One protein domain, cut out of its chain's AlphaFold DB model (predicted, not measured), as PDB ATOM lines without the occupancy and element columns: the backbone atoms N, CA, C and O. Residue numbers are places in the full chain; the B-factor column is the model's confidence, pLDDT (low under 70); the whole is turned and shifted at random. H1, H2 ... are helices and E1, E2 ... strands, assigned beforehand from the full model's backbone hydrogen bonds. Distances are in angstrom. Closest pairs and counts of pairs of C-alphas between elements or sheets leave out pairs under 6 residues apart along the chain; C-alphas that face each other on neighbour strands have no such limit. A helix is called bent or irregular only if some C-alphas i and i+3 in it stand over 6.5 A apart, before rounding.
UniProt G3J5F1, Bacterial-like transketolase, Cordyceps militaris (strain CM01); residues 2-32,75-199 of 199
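This is residues 2 to 32 and 75 to 199 of the 199 residues of the protein "Bacterial-like transketolase" of Cordyceps militaris (strain CM01) (UniProt G3J5F1). A small, twisted, fully parallel sheet of five short strands stands between two long helices, H2 over one face and H6 over the other, both running nearly along the strands. H4 packs on H2 through residues 80 to 86 of H2, H1 packs on H6 on the other face's side, and the short H5 is on the sheet near E4 and E5. The printed part has 156 residues, with six named helices and five named strands in the order H1 E1 H2 E2 H3 H4 E3 H5 E4 H6 E5, and its class is mixed, helices and strands. The sheet's order is E1 E2 E3 E5 E4. The whole is compact, with a radius of gyration of the C-alphas of 14.9 A and spans of 47 by 32 by 30 A.

Begin with the sheet: E1 is residues 24 to 27, E2 residues 111 to 114, E3 residues 140 to 143, E5 residues 196 to 198 and E4 residues 164 to 166. Find C-alpha 111 at (-42.168, 37.393, 4.750), where E2 begins. Then find C-alpha 80 at (-48.272, 49.824, 9.518); from there H2 runs through residues 80 to 99, 28.5 A from first to last C-alpha. H6, residues 175 to 191, is 24.5 A long and ends at C-alpha 191, (-44.573, 21.424, 9.342). H4, residues 123 to 134, is 17.7 A long and only just irregular: C-alphas 127 and 130 are 6.6 A apart. The shorter helices are H1, residues 2 to 9, H3, residues 117 to 121, and H5, residues 155 to 160.

Look first at the inner strands. E2 and E3 are parallel at 21 degrees, with N 141 and O 111 2.9 A apart. On the other side of E3, E5 is parallel to it at 13 degrees, and N 142 and O 196 are 2.9 A apart. The edge strands are E1, with N 112 and O 24 2.7 A apart across to E2, and E4, with N 197 and O 164 2.8 A apart across to E5. H2 lies over E1 and E2 at a height over the sheet of 7.3 A; its closest C-alpha pair with E2 is Ala 89 and Thr 111, 5.6 A. H6 is on the opposite face, over E3 and E5 at a height of 8.6 A, and the C-alphas of Ala 185 and Ser 196 are its closest with E5, 5.5 A; with helices on both faces of the sheet, this is an arrangement of three layers. E2, H3 H4, E3 and E4, H6, E5 are strand-helix-strand units, two parallel neighbour strands with helices between, and E3, H5, E4 is a split one with E5 between its strands; the three crossovers are right-handed. H4 touches H2 at a shallow tilt of 29 degrees, the same way, closest at the C-alphas of Ala 83 and Cys 125, 6.3 A. H1 touches H6 at a steep tilt of 48 degrees, the same way, closest at the C-alphas of Ala 4 and Val 179, 5.4 A. H3 is close to H2 but not clearly touching, with the C-alphas of Val 82 and Cys 119 7.4 A apart. H5 is on the sheet, and the C-alphas of Arg 159 and Val 165 in E4 are 6.6 A apart. H2 and H6 are apart. Every O i to N i+4 pair is within hydrogen-bond range in H1, H2, H3 and H5, against 6 of 8 in H4 and 10 of 13 in H6.

The two C-alphas farthest apart are those of Pro 102 and Met 149, 47.8 A. Residues 33 to 74 are not printed, and C-alphas 32 and 75 are 10.5 A apart across this cut. The links H1 to E1, H2 to E2 and E3 to H5 are long. The mean pLDDT of the printed part is 85.0, and residues 147 to 153 and 188 to 192 are under 70.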
ATOM      1  N   GLY A   2     -29.655  41.998  12.914       86.38
ATOM      2  CA  GLY A   2     -29.352  42.282  11.496       86.38
ATOM      3  C   GLY A   2     -28.337  41.329  10.854       86.38
ATOM      4  O   GLY A   2     -28.625  40.755   9.808       86.38
ATOM      5  N   ILE A   3     -27.204  41.082  11.525       88.62
ATOM      6  CA  ILE A   3     -26.173  40.135  11.058       88.62
ATOM      7  C   ILE A   3     -26.749  38.725  10.907       88.62
ATOM      8  O   ILE A   3     -26.649  38.151   9.826       88.62
ATOM      9  N   ALA A   4     -27.393  38.205  11.961       89.88
ATOM     10  CA  ALA A   4     -28.052  36.896  11.956       89.88
ATOM     11  C   ALA A   4     -28.930  36.722  10.707       89.88
ATOM     12  O   ALA A   4     -28.828  35.733   9.988       89.88
ATOM     13  N   ARG A   5     -29.732  37.743  10.386       88.06
ATOM     14  CA  ARG A   5     -30.666  37.671   9.271       88.06
ATOM     15  C   ARG A   5     -30.003  37.824   7.908       88.06
ATOM     16  O   ARG A   5     -30.143  36.926   7.089       88.06
ATOM     17  N   TRP A   6     -29.303  38.925   7.639       88.69
ATOM     18  CA  TRP A   6     -28.757  39.195   6.300       88.69
ATOM     19  C   TRP A   6     -27.642  38.236   5.900       88.69
ATOM     20  O   TRP A   6     -27.498  37.947   4.718       88.69
ATOM     21  N   ARG A   7     -26.858  37.739   6.861       89.56
ATOM     22  CA  ARG A   7     -25.745  36.837   6.559       89.56
ATOM     23  C   ARG A   7     -26.170  35.374   6.468       89.56
ATOM     24  O   ARG A   7     -25.629  34.671   5.624       89.56
ATOM     25  N   TYR A   8     -27.084  34.919   7.329       90.88
ATOM     26  CA  TYR A   8     -27.324  33.480   7.503       90.88
ATOM     27  C   TYR A   8     -28.721  33.002   7.096       90.88
ATOM     28  O   TYR A   8     -28.862  31.835   6.754       90.88
ATOM     29  N   VAL A   9     -29.745  33.864   7.110       90.75
ATOM     30  CA  VAL A   9     -31.148  33.416   6.972       90.75
ATOM     31  C   VAL A   9     -31.833  33.986   5.727       90.75
ATOM     32  O   VAL A   9     -32.520  33.279   4.992       90.75
ATOM     33  N   LEU A  10     -31.673  35.283   5.465       89.56
ATOM     34  CA  LEU A  10     -32.432  35.986   4.439       89.56
ATOM     35  C   LEU A  10     -32.025  35.516   3.038       89.56
ATOM     36  O   LEU A  10     -30.886  35.687   2.612       89.56
ATOM     37  N   LYS A  11     -32.994  35.014   2.270       90.00
ATOM     38  CA  LYS A  11     -32.815  34.713   0.844       90.00
ATOM     39  C   LYS A  11     -33.069  35.973   0.020       90.00
ATOM     40  O   LYS A  11     -34.213  36.394  -0.122       90.00
ATOM     41  N   TYR A  12     -32.033  36.583  -0.541       89.06
ATOM     42  CA  TYR A  12     -32.158  37.762  -1.403       89.06
ATOM     43  C   TYR A  12     -31.092  37.754  -2.503       89.06
ATOM     44  O   TYR A  12     -30.148  36.970  -2.457       89.06
ATOM     45  N   SER A  13     -31.261  38.599  -3.522       88.00
ATOM     46  CA  SER A  13     -30.293  38.738  -4.613       88.00
ATOM     47  C   SER A  13     -29.745  40.153  -4.642       88.00
ATOM     48  O   SER A  13     -30.511  41.098  -4.802       88.00
ATOM     49  N   LEU A  14     -28.420  40.276  -4.540       83.94
ATOM     50  CA  LEU A  14     -27.697  41.550  -4.607       83.94
ATOM     51  C   LEU A  14     -27.820  42.229  -5.976       83.94
ATOM     52  O   LEU A  14     -27.838  43.449  -6.065       83.94
ATOM     53  N   ASN A  15     -27.918  41.436  -7.043       85.19
ATOM     54  CA  ASN A  15     -27.969  41.941  -8.417       85.19
ATOM     55  C   ASN A  15     -29.403  42.076  -8.944       85.19
ATOM     56  O   ASN A  15     -29.614  42.637 -10.014       85.19
ATOM     57  N   ASN A  16     -30.390  41.515  -8.238       86.88
ATOM     58  CA  ASN A  16     -31.789  41.573  -8.645       86.88
ATOM     59  C   ASN A  16     -32.711  41.782  -7.435       86.88
ATOM     60  O   ASN A  16     -33.278  40.820  -6.901       86.88
ATOM     61  N   PRO A  17     -32.963  43.041  -7.051       83.12
ATOM     62  CA  PRO A  17     -33.896  43.371  -5.977       83.12
ATOM     63  C   PRO A  17     -35.334  42.915  -6.254       83.12
ATOM     64  O   PRO A  17     -36.137  42.801  -5.330       83.12
ATOM     65  N   LYS A  18     -35.693  42.616  -7.510       84.38
ATOM     66  CA  LYS A  18     -37.007  42.087  -7.917       84.38
ATOM     67  C   LYS A  18     -37.072  40.552  -7.902       84.38
ATOM     68  O   LYS A  18     -38.049  39.983  -8.381       84.38
ATOM     69  N   TYR A  19     -36.077  39.873  -7.325       88.44
ATOM     70  CA  TYR A  19     -36.037  38.416  -7.216       88.44
ATOM     71  C   TYR A  19     -37.304  37.846  -6.552       88.44
ATOM     72  O   TYR A  19     -37.578  38.057  -5.363       88.44
ATOM     73  N   LEU A  20     -38.099  37.117  -7.344       86.50
ATOM     74  CA  LEU A  20     -39.426  36.654  -6.938       86.50
ATOM     75  C   LEU A  20     -39.355  35.684  -5.755       86.50
ATOM     76  O   LEU A  20     -40.078  35.889  -4.784       86.50
ATOM     77  N   LYS A  21     -38.446  34.705  -5.816       86.50
ATOM     78  CA  LYS A  21     -38.215  33.704  -4.760       86.50
ATOM     79  C   LYS A  21     -37.508  34.260  -3.520       86.50
ATOM     80  O   LYS A  21     -37.401  33.560  -2.522       86.50
ATOM     81  N   GLY A  22     -37.036  35.505  -3.567       89.62
ATOM     82  CA  GLY A  22     -36.428  36.148  -2.411       89.62
ATOM     83  C   GLY A  22     -37.443  36.372  -1.293       89.62
ATOM     84  O   GLY A  22     -38.609  36.703  -1.550       89.62
ATOM     85  N   ASN A  23     -36.975  36.246  -0.056       91.19
ATOM     86  CA  ASN A  23     -37.721  36.612   1.137       91.19
ATOM     87  C   ASN A  23     -38.120  38.095   1.058       91.19
ATOM     88  O   ASN A  23     -37.426  38.937   0.479       91.19
ATOM     89  N   ARG A  24     -39.284  38.426   1.614       91.19
ATOM     90  CA  ARG A  24     -39.768  39.805   1.715       91.19
ATOM     91  C   ARG A  24     -39.374  40.340   3.073       91.19
ATOM     92  O   ARG A  24     -39.771  39.774   4.078       91.19
ATOM     93  N   PHE A  25     -38.594  41.410   3.108       91.50
ATOM     94  CA  PHE A  25     -38.195  42.046   4.355       91.50
ATOM     95  C   PHE A  25     -38.990  43.333   4.576       91.50
ATOM     96  O   PHE A  25     -39.106  44.159   3.667       91.50
ATOM     97  N   VAL A  26     -39.513  43.500   5.787       92.62
ATOM     98  CA  VAL A  26     -40.206  44.703   6.244       92.62
ATOM     99  C   VAL A  26     -39.610  45.144   7.577       92.62
ATOM    100  O   VAL A  26     -39.537  44.366   8.527       92.62
ATOM    101  N   LEU A  27     -39.214  46.412   7.669       91.62
ATOM    102  CA  LEU A  27     -38.823  47.036   8.929       91.62
ATOM    103  C   LEU A  27     -40.013  47.838   9.457       91.62
ATOM    104  O   LEU A  27     -40.228  48.957   9.017       91.62
ATOM    105  N   SER A  28     -40.801  47.293  10.388       90.19
ATOM    106  CA  SER A  28     -41.961  48.032  10.913       90.19
ATOM    107  C   SER A  28     -41.560  49.211  11.801       90.19
ATOM    108  O   SER A  28     -42.311  50.174  11.931       90.19
ATOM    109  N   ASN A  29     -40.370  49.146  12.391       86.25
ATOM    110  CA  ASN A  29     -39.794  50.208  13.207       86.25
ATOM    111  C   ASN A  29     -39.081  51.235  12.316       86.25
ATOM    112  O   ASN A  29     -37.848  51.286  12.297       86.25
ATOM    113  N   GLY A  30     -39.845  52.012  11.544       81.00
ATOM    114  CA  GLY A  30     -39.308  52.929  10.529       81.00
ATOM    115  C   GLY A  30     -38.284  53.933  11.074       81.00
ATOM    116  O   GLY A  30     -37.308  54.249  10.396       81.00
ATOM    117  N   HIS A  31     -38.425  54.328  12.344       82.12
ATOM    118  CA  HIS A  31     -37.496  55.217  13.052       82.12
ATOM    119  C   HIS A  31     -36.077  54.648  13.201       82.12
ATOM    120  O   HIS A  31     -35.121  55.400  13.381       82.12
ATOM    121  N   THR A  32     -35.907  53.327  13.091       83.75
ATOM    122  CA  THR A  32     -34.593  52.658  13.068       83.75
ATOM    123  C   THR A  32     -33.980  52.626  11.663       83.75
ATOM    124  O   THR A  32     -33.299  51.679  11.289       83.75
ATOM    125  N   THR A  75     -42.630  52.429   5.352       86.56
ATOM    126  CA  THR A  75     -43.007  52.230   6.758       86.56
ATOM    127  C   THR A  75     -42.603  53.454   7.548       86.56
ATOM    128  O   THR A  75     -41.425  53.773   7.565       86.56
ATOM    129  N   ASP A  76     -43.540  54.101   8.228       76.25
ATOM    130  CA  ASP A  76     -43.209  55.221   9.111       76.25
ATOM    131  C   ASP A  76     -44.142  55.253  10.333       76.25
ATOM    132  O   ASP A  76     -43.650  55.082  11.450       76.25
ATOM    133  N   PRO A  77     -45.485  55.250  10.182       83.50
ATOM    134  CA  PRO A  77     -46.359  55.110  11.342       83.50
ATOM    135  C   PRO A  77     -46.230  53.716  11.967       83.50
ATOM    136  O   PRO A  77     -46.263  52.698  11.261       83.50
ATOM    137  N   PHE A  78     -46.135  53.666  13.298       84.44
ATOM    138  CA  PHE A  78     -46.036  52.416  14.051       84.44
ATOM    139  C   PHE A  78     -47.153  51.428  13.674       84.44
ATOM    140  O   PHE A  78     -48.298  51.803  13.418       84.44
ATOM    141  N   GLY A  79     -46.806  50.143  13.603       83.50
ATOM    142  CA  GLY A  79     -47.727  49.050  13.272       83.50
ATOM    143  C   GLY A  79     -48.088  48.897  11.784       83.50
ATOM    144  O   GLY A  79     -48.417  47.796  11.347       83.50
ATOM    145  N   GLN A  80     -47.955  49.936  10.952       88.81
ATOM    146  CA  GLN A  80     -48.272  49.824   9.518       88.81
ATOM    147  C   GLN A  80     -47.359  48.831   8.785       88.81
ATOM    148  O   GLN A  80     -47.792  48.159   7.849       88.81
ATOM    149  N   GLY A  81     -46.100  48.703   9.213       90.62
ATOM    150  CA  GLY A  81     -45.176  47.721   8.644       90.62
ATOM    151  C   GLY A  81     -45.635  46.281   8.867       90.62
ATOM    152  O   GLY A  81     -45.619  45.493   7.924       90.62
ATOM    153  N   VAL A  82     -46.120  45.949  10.067       89.94
ATOM    154  CA  VAL A  82     -46.676  44.618  10.369       89.94
ATOM    155  C   VAL A  82     -47.890  44.331   9.486       89.94
ATOM    156  O   VAL A  82     -47.936  43.289   8.838       89.94
ATOM    157  N   ALA A  83     -48.835  45.268   9.369       90.50
ATOM    158  CA  ALA A  83     -50.016  45.090   8.518       90.50
ATOM    159  C   ALA A  83     -49.643  44.857   7.040       90.50
ATOM    160  O   ALA A  83     -50.182  43.967   6.378       90.50
ATOM    161  N   LYS A  84     -48.664  45.609   6.524       92.62
ATOM    162  CA  LYS A  84     -48.143  45.417   5.163       92.62
ATOM    163  C   LYS A  84     -47.423  44.076   5.003       92.62
ATOM    164  O   LYS A  84     -47.583  43.432   3.968       92.62
ATOM    165  N   ALA A  85     -46.677  43.628   6.012       92.94
ATOM    166  CA  ALA A  85     -46.054  42.307   6.014       92.94
ATOM    167  C   ALA A  85     -47.101  41.182   5.962       92.94
ATOM    168  O   ALA A  85     -46.952  40.245   5.184       92.94
ATOM    169  N   VAL A  86     -48.204  41.311   6.703       92.44
ATOM    170  CA  VAL A  86     -49.337  40.376   6.619       92.44
ATOM    171  C   VAL A  86     -49.918  40.341   5.202       92.44
ATOM    172  O   VAL A  86     -50.092  39.263   4.636       92.44
ATOM    173  N   GLY A  87     -50.149  41.503   4.584       92.75
ATOM    174  CA  GLY A  87     -50.619  41.584   3.197       92.75
ATOM    175  C   GLY A  87     -49.671  40.911   2.197       92.75
ATOM    176  O   GLY A  87     -50.115  40.173   1.315       92.75
ATOM    177  N   LEU A  88     -48.359  41.102   2.364       93.50
ATOM    178  CA  LEU A  88     -47.339  40.431   1.553       93.50
ATOM    179  C   LEU A  88     -47.369  38.908   1.743       93.50
ATOM    180  O   LEU A  88     -47.328  38.180   0.752       93.50
ATOM    181  N   ALA A  89     -47.493  38.424   2.981       92.75
ATOM    182  CA  ALA A  89     -47.576  36.996   3.278       92.75
ATOM    183  C   ALA A  89     -48.800  36.346   2.606       92.75
ATOM    184  O   ALA A  89     -48.666  35.311   1.945       92.75
ATOM    185  N   ILE A  90     -49.967  36.998   2.680       93.69
ATOM    186  CA  ILE A  90     -51.202  36.556   2.010       93.69
ATOM    187  C   ILE A  90     -51.010  36.503   0.493       93.69
ATOM    188  O   ILE A  90     -51.339  35.496  -0.140       93.69
ATOM    189  N   ALA A  91     -50.445  37.560  -0.097       93.62
ATOM    190  CA  ALA A  91     -50.200  37.617  -1.532       93.62
ATOM    191  C   ALA A  91     -49.277  36.477  -1.993       93.62
ATOM    192  O   ALA A  91     -49.568  35.814  -2.988       93.62
ATOM    193  N   MET A  92     -48.200  36.197  -1.250       92.06
ATOM    194  CA  MET A  92     -47.276  35.113  -1.590       92.06
ATOM    195  C   MET A  92     -47.927  33.732  -1.450       92.06
ATOM    196  O   MET A  92     -47.766  32.910  -2.351       92.06
ATOM    197  N   LYS A  93     -48.736  33.484  -0.406       91.25
ATOM    198  CA  LYS A  93     -49.508  32.230  -0.299       91.25
ATOM    199  C   LYS A  93     -50.494  32.064  -1.447       91.25
ATOM    200  O   LYS A  93     -50.609  30.975  -2.006       91.25
ATOM    201  N   LYS A  94     -51.191  33.135  -1.835       94.00
ATOM    202  CA  LYS A  94     -52.130  33.090  -2.960       94.00
ATOM    203  C   LYS A  94     -51.414  32.773  -4.272       94.00
ATOM    204  O   LYS A  94     -51.903  31.944  -5.039       94.00
ATOM    205  N   LEU A  95     -50.259  33.391  -4.521       93.38
ATOM    206  CA  LEU A  95     -49.424  33.094  -5.688       93.38
ATOM    207  C   LEU A  95     -48.919  31.646  -5.675       93.38
ATOM    208  O   LEU A  95     -49.058  30.960  -6.684       93.38
ATOM    209  N   ALA A  96     -48.412  31.165  -4.538       92.38
ATOM    210  CA  ALA A  96     -47.989  29.778  -4.367       92.38
ATOM    211  C   ALA A  96     -49.127  28.799  -4.688       92.38
ATOM    212  O   ALA A  96     -48.955  27.917  -5.525       92.38
ATOM    213  N   ALA A  97     -50.319  29.010  -4.125       92.31
ATOM    214  CA  ALA A  97     -51.491  28.173  -4.384       92.31
ATOM    215  C   ALA A  97     -51.950  28.202  -5.855       92.31
ATOM    216  O   ALA A  97     -52.511  27.231  -6.353       92.31
ATOM    217  N   THR A  98     -51.726  29.314  -6.556       95.19
ATOM    218  CA  THR A  98     -52.165  29.484  -7.948       95.19
ATOM    219  C   THR A  98     -51.184  28.828  -8.926       95.19
ATOM    220  O   THR A  98     -51.602  28.146  -9.868       95.19
ATOM    221  N   TYR A  99     -49.878  29.002  -8.697       94.44
ATOM    222  CA  TYR A  99     -48.838  28.710  -9.687       94.44
ATOM    223  C   TYR A  99     -47.939  27.518  -9.355       94.44
ATOM    224  O   TYR A  99     -47.365  26.945 -10.280       94.44
ATOM    225  N   ASN A 100     -47.816  27.102  -8.092       94.50
ATOM    226  CA  ASN A 100     -47.022  25.916  -7.775       94.50
ATOM    227  C   ASN A 100     -47.695  24.656  -8.345       94.50
ATOM    228  O   ASN A 100     -48.925  24.547  -8.419       94.50
ATOM    229  N   ARG A 101     -46.872  23.701  -8.778       95.12
ATOM    230  CA  ARG A 101     -47.292  22.387  -9.283       95.12
ATOM    231  C   ARG A 101     -46.419  21.302  -8.648       95.12
ATOM    232  O   ARG A 101     -45.319  21.622  -8.193       95.12
ATOM    233  N   PRO A 102     -46.858  20.031  -8.612       93.56
ATOM    234  CA  PRO A 102     -46.009  18.933  -8.152       93.56
ATOM    235  C   PRO A 102     -44.663  18.931  -8.893       93.56
ATOM    236  O   PRO A 102     -44.639  18.983 -10.120       93.56
ATOM    237  N   GLY A 103     -43.549  18.951  -8.154       92.38
ATOM    238  CA  GLY A 103     -42.190  19.061  -8.711       92.38
ATOM    239  C   GLY A 103     -41.736  20.479  -9.099       92.38
ATOM    240  O   GLY A 103     -40.558  20.680  -9.379       92.38
ATOM    241  N   TYR A 104     -42.622  21.480  -9.058       90.75
ATOM    242  CA  TYR A 104     -42.337  22.867  -9.442       90.75
ATOM    243  C   TYR A 104     -42.792  23.850  -8.358       90.75
ATOM    244  O   TYR A 104     -43.886  24.422  -8.409       90.75
ATOM    245  N   ASN A 105     -41.918  24.075  -7.373       89.12
ATOM    246  CA  ASN A 105     -42.130  25.075  -6.332       89.12
ATOM    247  C   ASN A 105     -41.559  26.436  -6.778       89.12
ATOM    248  O   ASN A 105     -40.356  26.714  -6.676       89.12
ATOM    249  N   LEU A 106     -42.420  27.259  -7.380       88.75
ATOM    250  CA  LEU A 106     -42.062  28.558  -7.946       88.75
ATOM    251  C   LEU A 106     -42.086  29.670  -6.894       88.75
ATOM    252  O   LEU A 106     -41.243  30.565  -6.952       88.75
ATOM    253  N   VAL A 107     -43.014  29.605  -5.937       90.56
ATOM    254  CA  VAL A 107     -43.184  30.594  -4.865       90.56
ATOM    255  C   VAL A 107     -43.160  29.883  -3.513       90.56
ATOM    256  O   VAL A 107     -44.086  29.150  -3.180       90.56
ATOM    257  N   ASN A 108     -42.095  30.116  -2.747       88.62
ATOM    258  CA  ASN A 108     -41.843  29.526  -1.425       88.62
ATOM    259  C   ASN A 108     -41.052  30.479  -0.514       88.62
ATOM    260  O   ASN A 108     -40.124  30.083   0.185       88.62
ATOM    261  N   ASN A 109     -41.354  31.771  -0.604       90.44
ATOM    262  CA  ASN A 109     -40.631  32.798   0.124       90.44
ATOM    263  C   ASN A 109     -41.256  33.091   1.489       90.44
ATOM    264  O   ASN A 109     -42.470  33.011   1.686       90.44
ATOM    265  N   VAL A 110     -40.404  33.522   2.415       91.25
ATOM    266  CA  VAL A 110     -40.811  33.980   3.746       91.25
ATOM    267  C   VAL A 110     -41.007  35.492   3.720       91.25
ATOM    268  O   VAL A 110     -40.203  36.225   3.135       91.25
ATOM    269  N   THR A 111     -42.045  35.981   4.391       92.94
ATOM    270  CA  THR A 111     -42.168  37.393   4.750       92.94
ATOM    271  C   THR A 111     -41.666  37.610   6.172       92.94
ATOM    272  O   THR A 111     -42.199  37.067   7.132       92.94
ATOM    273  N   CYS A 112     -40.626  38.423   6.291       91.12
ATOM    274  CA  CYS A 112     -40.025  38.875   7.530       91.12
ATOM    275  C   CYS A 112     -40.546  40.257   7.906       91.12
ATOM    276  O   CYS A 112     -40.495  41.172   7.079       91.12
ATOM    277  N   CYS A 113     -40.937  40.439   9.166       91.88
ATOM    278  CA  CYS A 113     -41.215  41.762   9.710       91.88
ATOM    279  C   CYS A 113     -40.490  41.979  11.036       91.88
ATOM    280  O   CYS A 113     -40.833  41.342  12.023       91.88
ATOM    281  N   ILE A 114     -39.518  42.891  11.083       90.38
ATOM    282  CA  ILE A 114     -38.923  43.301  12.365       90.38
ATOM    283  C   ILE A 114     -39.857  44.303  13.041       90.38
ATOM    284  O   ILE A 114     -40.188  45.339  12.454       90.38
ATOM    285  N   THR A 115     -40.239  44.013  14.285       88.56
ATOM    286  CA  THR A 115     -41.192  44.808  15.071       88.56
ATOM    287  C   THR A 115     -40.726  45.005  16.522       88.56
ATOM    288  O   THR A 115     -39.762  44.375  16.956       88.56
ATOM    289  N   ARG A 116     -41.360  45.930  17.254       84.31
ATOM    290  CA  ARG A 116     -41.207  46.150  18.712       84.31
ATOM    291  C   ARG A 116     -42.576  46.372  19.362       84.31
ATOM    292  O   ARG A 116     -43.581  46.446  18.656       84.31
ATOM    293  N   ASP A 117     -42.590  46.543  20.683       81.81
ATOM    294  CA  ASP A 117     -43.783  46.594  21.545       81.81
ATOM    295  C   ASP A 117     -44.848  47.542  20.991       81.81
ATOM    296  O   ASP A 117     -45.980  47.141  20.719       81.81
ATOM    297  N   ILE A 118     -44.446  48.787  20.712       79.81
ATOM    298  CA  ILE A 118     -45.355  49.834  20.241       79.81
ATOM    299  C   ILE A 118     -46.020  49.478  18.910       79.81
ATOM    300  O   ILE A 118     -47.179  49.806  18.693       79.81
ATOM    301  N   CYS A 119     -45.331  48.761  18.018       83.62
ATOM    302  CA  CYS A 119     -45.935  48.346  16.758       83.62
ATOM    303  C   CYS A 119     -47.040  47.310  16.990       83.62
ATOM    304  O   CYS A 119     -48.052  47.375  16.302       83.62
ATOM    305  N   LEU A 120     -46.880  46.400  17.958       80.75
ATOM    306  CA  LEU A 120     -47.891  45.389  18.291       80.75
ATOM    307  C   LEU A 120     -49.097  45.975  19.044       80.75
ATOM    308  O   LEU A 120     -50.205  45.461  18.903       80.75
ATOM    309  N   GLN A 121     -48.903  47.068  19.786       77.38
ATOM    310  CA  GLN A 121     -49.961  47.771  20.525       77.38
ATOM    311  C   GLN A 121     -50.908  48.579  19.625       77.38
ATOM    312  O   GLN A 121     -52.072  48.788  19.973       77.38
ATOM    313  N   VAL A 122     -50.444  49.039  18.458       81.19
ATOM    314  CA  VAL A 122     -51.283  49.828  17.546       81.19
ATOM    315  C   VAL A 122     -52.466  48.988  17.056       81.19
ATOM    316  O   VAL A 122     -52.303  47.842  16.639       81.19
ATOM    317  N   GLY A 123     -53.661  49.592  17.033       74.44
ATOM    318  CA  GLY A 123     -54.933  48.932  16.705       74.44
ATOM    319  C   GLY A 123     -54.944  48.115  15.405       74.44
ATOM    320  O   GLY A 123     -55.642  47.106  15.308       74.44
ATOM    321  N   VAL A 124     -54.150  48.521  14.409       79.50
ATOM    322  CA  VAL A 124     -53.998  47.784  13.145       79.50
ATOM    323  C   VAL A 124     -53.342  46.411  13.347       79.50
ATOM    324  O   VAL A 124     -53.706  45.447  12.678       79.50
ATOM    325  N   CYS A 125     -52.418  46.299  14.304       79.38
ATOM    326  CA  CYS A 125     -51.724  45.057  14.629       79.38
ATOM    327  C   CYS A 125     -52.512  44.214  15.618       79.38
ATOM    328  O   CYS A 125     -52.635  43.011  15.407       79.38
ATOM    329  N   SER A 126     -53.108  44.826  16.643       75.06
ATOM    330  CA  SER A 126     -53.879  44.084  17.646       75.06
ATOM    331  C   SER A 126     -55.117  43.401  17.054       75.06
ATOM    332  O   SER A 126     -55.447  42.288  17.452       75.06
ATOM    333  N   ARG A 127     -55.752  43.997  16.032       76.19
ATOM    334  CA  ARG A 127     -56.838  43.351  15.268       76.19
ATOM    335  C   ARG A 127     -56.336  42.361  14.212       76.19
ATOM    336  O   ARG A 127     -57.046  41.418  13.877       76.19
ATOM    337  N   GLY A 128     -55.132  42.574  13.679       77.69
ATOM    338  CA  GLY A 128     -54.526  41.710  12.662       77.69
ATOM    339  C   GLY A 128     -53.909  40.426  13.224       77.69
ATOM    340  O   GLY A 128     -53.968  39.390  12.568       77.69
ATOM    341  N   GLY A 129     -53.363  40.465  14.443       80.62
ATOM    342  CA  GLY A 129     -52.689  39.340  15.103       80.62
ATOM    343  C   GLY A 129     -53.512  38.043  15.122       80.62
ATOM    344  O   GLY A 129     -53.055  37.055  14.542       80.62
ATOM    345  N   PRO A 130     -54.744  38.037  15.669       82.69
ATOM    346  CA  PRO A 130     -55.607  36.851  15.666       82.69
ATOM    347  C   PRO A 130     -55.909  36.330  14.255       82.69
ATOM    348  O   PRO A 130     -55.988  35.125  14.019       82.69
ATOM    349  N   LEU A 131     -56.051  37.243  13.289       86.00
ATOM    350  CA  LEU A 131     -56.404  36.912  11.912       86.00
ATOM    351  C   LEU A 131     -55.269  36.174  11.189       86.00
ATOM    352  O   LEU A 131     -55.523  35.266  10.403       86.00
ATOM    353  N   THR A 132     -54.013  36.519  11.486       86.88
ATOM    354  CA  THR A 132     -52.846  35.820  10.919       86.88
ATOM    355  C   THR A 132     -52.725  34.374  11.400       86.88
ATOM    356  O   THR A 132     -52.373  33.503  10.599       86.88
ATOM    357  N   GLY A 133     -53.063  34.106  12.667       85.38
ATOM    358  CA  GLY A 133     -53.145  32.751  13.212       85.38
ATOM    359  C   GLY A 133     -54.319  31.976  12.621       85.38
ATOM    360  O   GLY A 133     -54.140  30.854  12.151       85.38
ATOM    361  N   TYR A 134     -55.495  32.606  12.523       87.56
ATOM    362  CA  TYR A 134     -56.672  32.011  11.879       87.56
ATOM    363  C   TYR A 134     -56.419  31.620  10.412       87.56
ATOM    364  O   TYR A 134     -56.792  30.532   9.979       87.56
ATOM    365  N   TRP A 135     -55.742  32.478   9.644       89.06
ATOM    366  CA  TRP A 135     -55.348  32.198   8.258       89.06
ATOM    367  C   TRP A 135     -54.106  31.325   8.122       89.06
ATOM    368  O   TRP A 135     -53.683  31.051   6.994       89.06
ATOM    369  N   LYS A 136     -53.529  30.873   9.242       89.31
ATOM    370  CA  LYS A 136     -52.415  29.926   9.257       89.31
ATOM    371  C   LYS A 136     -51.253  30.423   8.399       89.31
ATOM    372  O   LYS A 136     -50.732  29.703   7.543       89.31
ATOM    373  N   LEU A 137     -50.891  31.701   8.542       89.25
ATOM    374  CA  LEU A 137     -49.860  32.353   7.727       89.25
ATOM    375  C   LEU A 137     -48.452  31.922   8.148       89.25
ATOM    376  O   LEU A 137     -47.657  32.721   8.627       89.25
ATOM    377  N   ASN A 138     -48.125  30.653   7.927       89.94
ATOM    378  CA  ASN A 138     -46.817  30.083   8.244       89.94
ATOM    379  C   ASN A 138     -45.654  30.690   7.458       89.94
ATOM    380  O   ASN A 138     -44.506  30.581   7.865       89.94
ATOM    381  N   ASN A 139     -45.945  31.419   6.380       91.12
ATOM    382  CA  ASN A 139     -44.949  32.179   5.647       91.12
ATOM    383  C   ASN A 139     -44.655  33.574   6.216       91.12
ATOM    384  O   ASN A 139     -44.007  34.380   5.543       91.12
ATOM    385  N   LEU A 140     -45.123  33.866   7.429       91.12
ATOM    386  CA  LEU A 140     -44.845  35.090   8.171       91.12
ATOM    387  C   LEU A 140     -43.973  34.769   9.393       91.12
ATOM    388  O   LEU A 140     -44.402  34.049  10.293       91.12
ATOM    389  N   ALA A 141     -42.773  35.350   9.428       90.44
ATOM    390  CA  ALA A 141     -41.841  35.251  10.547       90.44
ATOM    391  C   ALA A 141     -41.531  36.651  11.093       90.44
ATOM    392  O   ALA A 141     -41.035  37.518  10.365       90.44
ATOM    393  N   VAL A 142     -41.805  36.885  12.373       87.31
ATOM    394  CA  VAL A 142     -41.684  38.207  13.002       87.31
ATOM    395  C   VAL A 142     -40.630  38.170  14.101       87.31
ATOM    396  O   VAL A 142     -40.906  37.695  15.196       87.31
ATOM    397  N   PRO A 143     -39.415  38.684  13.859       84.69
ATOM    398  CA  PRO A 143     -38.495  38.973  14.943       84.69
ATOM    399  C   PRO A 143     -39.035  40.143  15.760       84.69
ATOM    400  O   PRO A 143     -39.198  41.263  15.255       84.69
ATOM    401  N   TYR A 144     -39.315  39.867  17.021       83.12
ATOM    402  CA  TYR A 144     -39.835  40.810  17.983       83.12
ATOM    403  C   TYR A 144     -38.702  41.245  18.906       83.12
ATOM    404  O   TYR A 144     -38.197  40.466  19.701       83.12
ATOM    405  N   ALA A 145     -38.273  42.501  18.783       75.56
ATOM    406  CA  ALA A 145     -37.202  43.020  19.624       75.56
ATOM    407  C   ALA A 145     -37.777  43.489  20.972       75.56
ATOM    408  O   ALA A 145     -38.035  44.686  21.161       75.56
ATOM    409  N   ASN A 146     -38.000  42.528  21.868       72.62
ATOM    410  CA  ASN A 146     -38.541  42.743  23.202       72.62
ATOM    411  C   ASN A 146     -37.470  43.338  24.124       72.62
ATOM    412  O   ASN A 146     -36.522  42.661  24.500       72.62
ATOM    413  N   HIS A 147     -37.617  44.610  24.492       68.81
ATOM    414  CA  HIS A 147     -36.735  45.246  25.480       68.81
ATOM    415  C   HIS A 147     -37.456  45.499  26.810       68.81
ATOM    416  O   HIS A 147     -36.878  46.121  27.691       68.81
ATOM    417  N   GLN A 148     -38.724  45.080  26.934       63.28
ATOM    418  CA  GLN A 148     -39.597  45.278  28.102       63.28
ATOM    419  C   GLN A 148     -39.726  46.734  28.608       63.28
ATOM    420  O   GLN A 148     -40.300  46.977  29.663       63.28
ATOM    421  N   MET A 149     -39.253  47.727  27.849       57.56
ATOM    422  CA  MET A 149     -39.224  49.136  28.268       57.56
ATOM    423  C   MET A 149     -40.595  49.826  28.169       57.56
ATOM    424  O   MET A 149     -40.778  50.896  28.740       57.56
ATOM    425  N   THR A 150     -41.546  49.256  27.418       56.25
ATOM    426  CA  THR A 150     -42.807  49.930  27.038       56.25
ATOM    427  C   THR A 150     -44.060  49.034  27.091       56.25
ATOM    428  O   THR A 150     -45.065  49.352  26.455       56.25
ATOM    429  N   CYS A 151     -44.030  47.887  27.780       57.53
ATOM    430  CA  CYS A 151     -44.941  46.789  27.431       57.53
ATOM    431  C   CYS A 151     -46.195  46.592  28.312       57.53
ATOM    432  O   CYS A 151     -46.074  46.272  29.488       57.53
ATOM    433  N   ASP A 152     -47.368  46.621  27.652       56.41
ATOM    434  CA  ASP A 152     -48.637  45.953  28.032       56.41
ATOM    435  C   ASP A 152     -48.942  44.693  27.169       56.41
ATOM    436  O   ASP A 152     -49.973  44.043  27.340       56.41
ATOM    437  N   VAL A 153     -48.089  44.331  26.195       65.00
ATOM    438  CA  VAL A 153     -48.311  43.167  25.305       65.00
ATOM    439  C   VAL A 153     -47.477  41.983  25.785       65.00
ATOM    440  O   VAL A 153     -46.263  41.957  25.605       65.00
ATOM    441  N   SER A 154     -48.135  40.986  26.381       73.62
ATOM    442  CA  SER A 154     -47.487  39.731  26.782       73.62
ATOM    443  C   SER A 154     -47.237  38.819  25.576       73.62
ATOM    444  O   SER A 154     -48.068  38.714  24.674       73.62
ATOM    445  N   ILE A 155     -46.121  38.088  25.607       77.44
ATOM    446  CA  ILE A 155     -45.826  36.972  24.697       77.44
ATOM    447  C   ILE A 155     -46.972  35.940  24.701       77.44
ATOM    448  O   ILE A 155     -47.309  35.370  23.661       77.44
ATOM    449  N   ASP A 156     -47.646  35.763  25.838       82.06
ATOM    450  CA  ASP A 156     -48.788  34.852  25.968       82.06
ATOM    451  C   ASP A 156     -49.986  35.275  25.116       82.06
ATOM    452  O   ASP A 156     -50.749  34.424  24.656       82.06
ATOM    453  N   LEU A 157     -50.129  36.573  24.828       82.62
ATOM    454  CA  LEU A 157     -51.167  37.059  23.924       82.62
ATOM    455  C   LEU A 157     -50.921  36.574  22.488       82.62
ATOM    456  O   LEU A 157     -51.863  36.194  21.796       82.62
ATOM    457  N   LEU A 158     -49.659  36.527  22.046       82.62
ATOM    458  CA  LEU A 158     -49.302  35.995  20.727       82.62
ATOM    459  C   LEU A 158     -49.547  34.481  20.656       82.62
ATOM    460  O   LEU A 158     -50.111  34.005  19.667       82.62
ATOM    461  N   ARG A 159     -49.233  33.738  21.728       86.44
ATOM    462  CA  ARG A 159     -49.594  32.312  21.848       86.44
ATOM    463  C   ARG A 159     -51.107  32.115  21.732       86.44
ATOM    464  O   ARG A 159     -51.557  31.259  20.974       86.44
ATOM    465  N   ALA A 160     -51.896  32.946  22.418       86.62
ATOM    466  CA  ALA A 160     -53.358  32.912  22.349       86.62
ATOM    467  C   ALA A 160     -53.900  33.244  20.946       86.62
ATOM    468  O   ALA A 160     -54.931  32.712  20.538       86.62
ATOM    469  N   TYR A 161     -53.187  34.067  20.172       86.62
ATOM    470  CA  TYR A 161     -53.497  34.331  18.763       86.62
ATOM    471  C   TYR A 161     -53.107  33.186  17.817       86.62
ATOM    472  O   TYR A 161     -53.328  33.298  16.613       86.62
ATOM    473  N   GLY A 162     -52.546  32.088  18.330       86.69
ATOM    474  CA  GLY A 162     -52.169  30.913  17.547       86.69
ATOM    475  C   GLY A 162     -50.809  31.029  16.860       86.69
ATOM    476  O   GLY A 162     -50.559  30.305  15.897       86.69
ATOM    477  N   TRP A 163     -49.949  31.935  17.327       88.31
ATOM    478  CA  TRP A 163     -48.580  32.054  16.835       88.31
ATOM    479  C   TRP A 163     -47.676  31.010  17.486       88.31
ATOM    480  O   TRP A 163     -47.846  30.674  18.660       88.31
ATOM    481  N   ASP A 164     -46.703  30.525  16.722       89.62
ATOM    482  CA  ASP A 164     -45.573  29.786  17.270       89.62
ATOM    483  C   ASP A 164     -44.569  30.782  17.857       89.62
ATOM    484  O   ASP A 164     -44.159  31.731  17.182       89.62
ATOM    485  N   VAL A 165     -44.230  30.613  19.131       88.88
ATOM    486  CA  VAL A 165     -43.362  31.536  19.866       88.88
ATOM    487  C   VAL A 165     -42.047  30.835  20.147       88.88
ATOM    488  O   VAL A 165     -42.013  29.872  20.911       88.88
ATOM    489  N   LEU A 166     -40.977  31.357  19.559       88.56
ATOM    490  CA  LEU A 166     -39.614  30.886  19.759       88.56
ATOM    491  C   LEU A 166     -38.847  31.928  20.571       88.56
ATOM    492  O   LEU A 166     -38.765  33.087  20.170       88.56
ATOM    493  N   GLU A 167     -38.294  31.512  21.702       86.00
ATOM    494  CA  GLU A 167     -37.512  32.374  22.588       86.00
ATOM    495  C   GLU A 167     -36.014  32.195  22.293       86.00
ATOM    496  O   GLU A 167     -35.533  31.066  22.201       86.00
ATOM    497  N   ALA A 168     -35.297  33.307  22.122       84.56
ATOM    498  CA  ALA A 168     -33.841  33.374  22.012       84.56
ATOM    499  C   ALA A 168     -33.311  34.254  23.154       84.56
ATOM    500  O   ALA A 168     -33.369  35.486  23.088       84.56
ATOM    501  N   ALA A 169     -32.831  33.612  24.219       78.69
ATOM    502  CA  ALA A 169     -32.630  34.246  25.520       78.69
ATOM    503  C   ALA A 169     -31.555  35.344  25.502       78.69
ATOM    504  O   ALA A 169     -31.727  36.368  26.167       78.69
ATOM    505  N   ASP A 170     -30.480  35.166  24.727       80.19
ATOM    506  CA  ASP A 170     -29.415  36.163  24.583       80.19
ATOM    507  C   ASP A 170     -29.258  36.625  23.128       80.19
ATOM    508  O   ASP A 170     -28.186  36.598  22.526       80.19
ATOM    509  N   CYS A 171     -30.340  37.117  22.524       76.19
ATOM    510  CA  CYS A 171     -30.302  37.590  21.136       76.19
ATOM    511  C   CYS A 171     -29.405  38.833  20.899       76.19
ATOM    512  O   CYS A 171     -29.185  39.236  19.743       76.19
ATOM    513  N   CYS A 172     -28.902  39.455  21.974       78.38
ATOM    514  CA  CYS A 172     -27.963  40.573  21.941       78.38
ATOM    515  C   CYS A 172     -26.522  40.113  21.692       78.38
ATOM    516  O   CYS A 172     -25.827  40.765  20.905       78.38
ATOM    517  N   PHE A 173     -26.092  39.015  22.321       83.88
ATOM    518  CA  PHE A 173     -24.703  38.550  22.262       83.88
ATOM    519  C   PHE A 173     -24.539  37.161  21.628       83.88
ATOM    520  O   PHE A 173     -23.465  36.877  21.094       83.88
ATOM    521  N   ASP A 174     -25.595  36.349  21.563       89.69
ATOM    522  CA  ASP A 174     -25.601  35.046  20.901       89.69
ATOM    523  C   ASP A 174     -26.260  35.116  19.512       89.69
ATOM    524  O   ASP A 174     -27.477  35.041  19.308       89.69
ATOM    525  N   VAL A 175     -25.410  35.271  18.497       90.69
ATOM    526  CA  VAL A 175     -25.847  35.253  17.098       90.69
ATOM    527  C   VAL A 175     -26.271  33.849  16.668       90.69
ATOM    528  O   VAL A 175     -27.137  33.730  15.803       90.69
ATOM    529  N   GLU A 176     -25.671  32.799  17.222       92.00
ATOM    530  CA  GLU A 176     -25.919  31.424  16.800       92.00
ATOM    531  C   GLU A 176     -27.287  30.936  17.284       92.00
ATOM    532  O   GLU A 176     -28.052  30.389  16.486       92.00
ATOM    533  N   GLU A 177     -27.630  31.199  18.547       91.62
ATOM    534  CA  GLU A 177     -28.962  30.952  19.110       91.62
ATOM    535  C   GLU A 177     -30.036  31.662  18.280       91.62
ATOM    536  O   GLU A 177     -31.000  31.043  17.818       91.62
ATOM    537  N   LEU A 178     -29.822  32.946  17.981       91.00
ATOM    538  CA  LEU A 178     -30.760  33.719  17.179       91.00
ATOM    539  C   LEU A 178     -30.900  33.172  15.752       91.00
ATOM    540  O   LEU A 178     -32.001  33.157  15.202       91.00
ATOM    541  N   VAL A 179     -29.809  32.728  15.121       92.50
ATOM    542  CA  VAL A 179     -29.868  32.099  13.793       92.50
ATOM    543  C   VAL A 179     -30.671  30.801  13.848       92.50
ATOM    544  O   VAL A 179     -31.515  30.601  12.978       92.50
ATOM    545  N   LYS A 180     -30.475  29.959  14.870       92.38
ATOM    546  CA  LYS A 180     -31.246  28.718  15.054       92.38
ATOM    547  C   LYS A 180     -32.741  29.004  15.190       92.38
ATOM    548  O   LYS A 180     -33.529  28.429  14.445       92.38
ATOM    549  N   ALA A 181     -33.122  29.951  16.047       91.19
ATOM    550  CA  ALA A 181     -34.523  30.329  16.232       91.19
ATOM    551  C   ALA A 181     -35.147  30.911  14.947       91.19
ATOM    552  O   ALA A 181     -36.276  30.586  14.584       91.19
ATOM    553  N   LEU A 182     -34.401  31.743  14.210       90.19
ATOM    554  CA  LEU A 182     -34.859  32.295  12.935       90.19
ATOM    555  C   LEU A 182     -35.018  31.226  11.847       90.19
ATOM    556  O   LEU A 182     -35.971  31.307  11.078       90.19
ATOM    557  N   LEU A 183     -34.109  30.251  11.767       90.56
ATOM    558  CA  LEU A 183     -34.220  29.136  10.824       90.56
ATOM    559  C   LEU A 183     -35.406  28.242  11.178       90.56
ATOM    560  O   LEU A 183     -36.203  27.940  10.298       90.56
ATOM    561  N   GLN A 184     -35.593  27.924  12.459       89.12
ATOM    562  CA  GLN A 184     -36.751  27.167  12.932       89.12
ATOM    563  C   GLN A 184     -38.074  27.873  12.587       89.12
ATOM    564  O   GLN A 184     -39.014  27.224  12.131       89.12
ATOM    565  N   ALA A 185     -38.133  29.204  12.714       87.38
ATOM    566  CA  ALA A 185     -39.286  30.007  12.300       87.38
ATOM    567  C   ALA A 185     -39.530  30.023  10.776       87.38
ATOM    568  O   ALA A 185     -40.649  30.293  10.343       87.38
ATOM    569  N   GLU A 186     -38.499  29.825   9.946       81.75
ATOM    570  CA  GLU A 186     -38.655  29.731   8.486       81.75
ATOM    571  C   GLU A 186     -38.954  28.287   8.030       81.75
ATOM    572  O   GLU A 186     -39.687  28.109   7.059       81.75
ATOM    573  N   GLU A 187     -38.448  27.268   8.733       75.19
ATOM    574  CA  GLU A 187     -38.683  25.837   8.472       75.19
ATOM    575  C   GLU A 187     -40.070  25.365   8.918       75.19
ATOM    576  O   GLU A 187     -40.664  24.483   8.291       75.19
ATOM    577  N   SER A 188     -40.649  25.992   9.946       62.78
ATOM    578  CA  SER A 188     -42.028  25.733  10.376       62.78
ATOM    579  C   SER A 188     -43.069  25.994   9.272       62.78
ATOM    580  O   SER A 188     -44.199  25.518   9.379       62.78
ATOM    581  N   GLN A 189     -42.687  26.625   8.148       58.44
ATOM    582  CA  GLN A 189     -43.480  26.687   6.911       58.44
ATOM    583  C   GLN A 189     -43.911  25.328   6.357       58.44
ATOM    584  O   GLN A 189     -44.947  25.251   5.694       58.44
ATOM    585  N   GLU A 190     -43.119  24.282   6.575       55.66
ATOM    586  CA  GLU A 190     -43.390  22.959   6.009       55.66
ATOM    587  C   GLU A 190     -44.138  22.044   6.984       55.66
ATOM    588  O   GLU A 190     -44.819  21.116   6.550       55.66
ATOM    589  N   SER A 191     -44.063  22.317   8.290       52.78
ATOM    590  CA  SER A 191     -44.573  21.424   9.342       52.78
ATOM    591  C   SER A 191     -45.714  22.007  10.178       52.78
ATOM    592  O   SER A 191     -46.462  21.240  10.790       52.78
ATOM    593  N   GLN A 192     -45.895  23.333  10.204       61.03
ATOM    594  CA  GLN A 192     -46.925  23.987  11.004       61.03
ATOM    595  C   GLN A 192     -47.739  25.012  10.208       61.03
ATOM    596  O   GLN A 192     -47.242  25.824   9.434       61.03
ATOM    597  N   ASP A 193     -49.040  25.004  10.468       80.25
ATOM    598  CA  ASP A 193     -50.029  25.946   9.950       80.25
ATOM    599  C   ASP A 193     -50.101  27.210  10.837       80.25
ATOM    600  O   ASP A 193     -51.182  27.642  11.237       80.25
ATOM    601  N   LYS A 194     -48.958  27.789  11.231       86.06
ATOM    602  CA  LYS A 194     -48.917  28.909  12.192       86.06
ATOM    603  C   LYS A 194     -47.880  29.968  11.817       86.06
ATOM    604  O   LYS A 194     -46.780  29.592  11.425       86.06
ATOM    605  N   PRO A 195     -48.190  31.272  11.941       89.06
ATOM    606  CA  PRO A 195     -47.168  32.315  11.889       89.06
ATOM    607  C   PRO A 195     -46.205  32.171  13.073       89.06
ATOM    608  O   PRO A 195     -46.611  31.719  14.142       89.06
ATOM    609  N   SER A 196     -44.949  32.579  12.891       90.38
ATOM    610  CA  SER A 196     -43.916  32.463  13.928       90.38
ATOM    611  C   SER A 196     -43.450  33.833  14.415       90.38
ATOM    612  O   SER A 196     -43.266  34.762  13.621       90.38
ATOM    613  N   VAL A 197     -43.207  33.957  15.717       88.50
ATOM    614  CA  VAL A 197     -42.517  35.091  16.340       88.50
ATOM    615  C   VAL A 197     -41.247  34.590  17.021       88.50
ATOM    616  O   VAL A 197     -41.266  33.561  17.688       88.50
ATOM    617  N   VAL A 198     -40.146  35.314  16.828       88.25
ATOM    618  CA  VAL A 198     -38.872  35.064  17.518       88.25
ATOM    619  C   VAL A 198     -38.629  36.229  18.462       88.25
ATOM    620  O   VAL A 198     -38.517  37.360  17.979       88.25
ATOM    621  N   CYS A 199     -38.606  35.973  19.766       82.00
ATOM    622  CA  CYS A 199     -38.454  36.977  20.822       82.00
ATOM    623  C   CYS A 199     -37.147  36.814  21.589       82.00
ATOM    624  O   CYS A 199     -36.766  35.651  21.840       82.00
TER     625      CYS A 199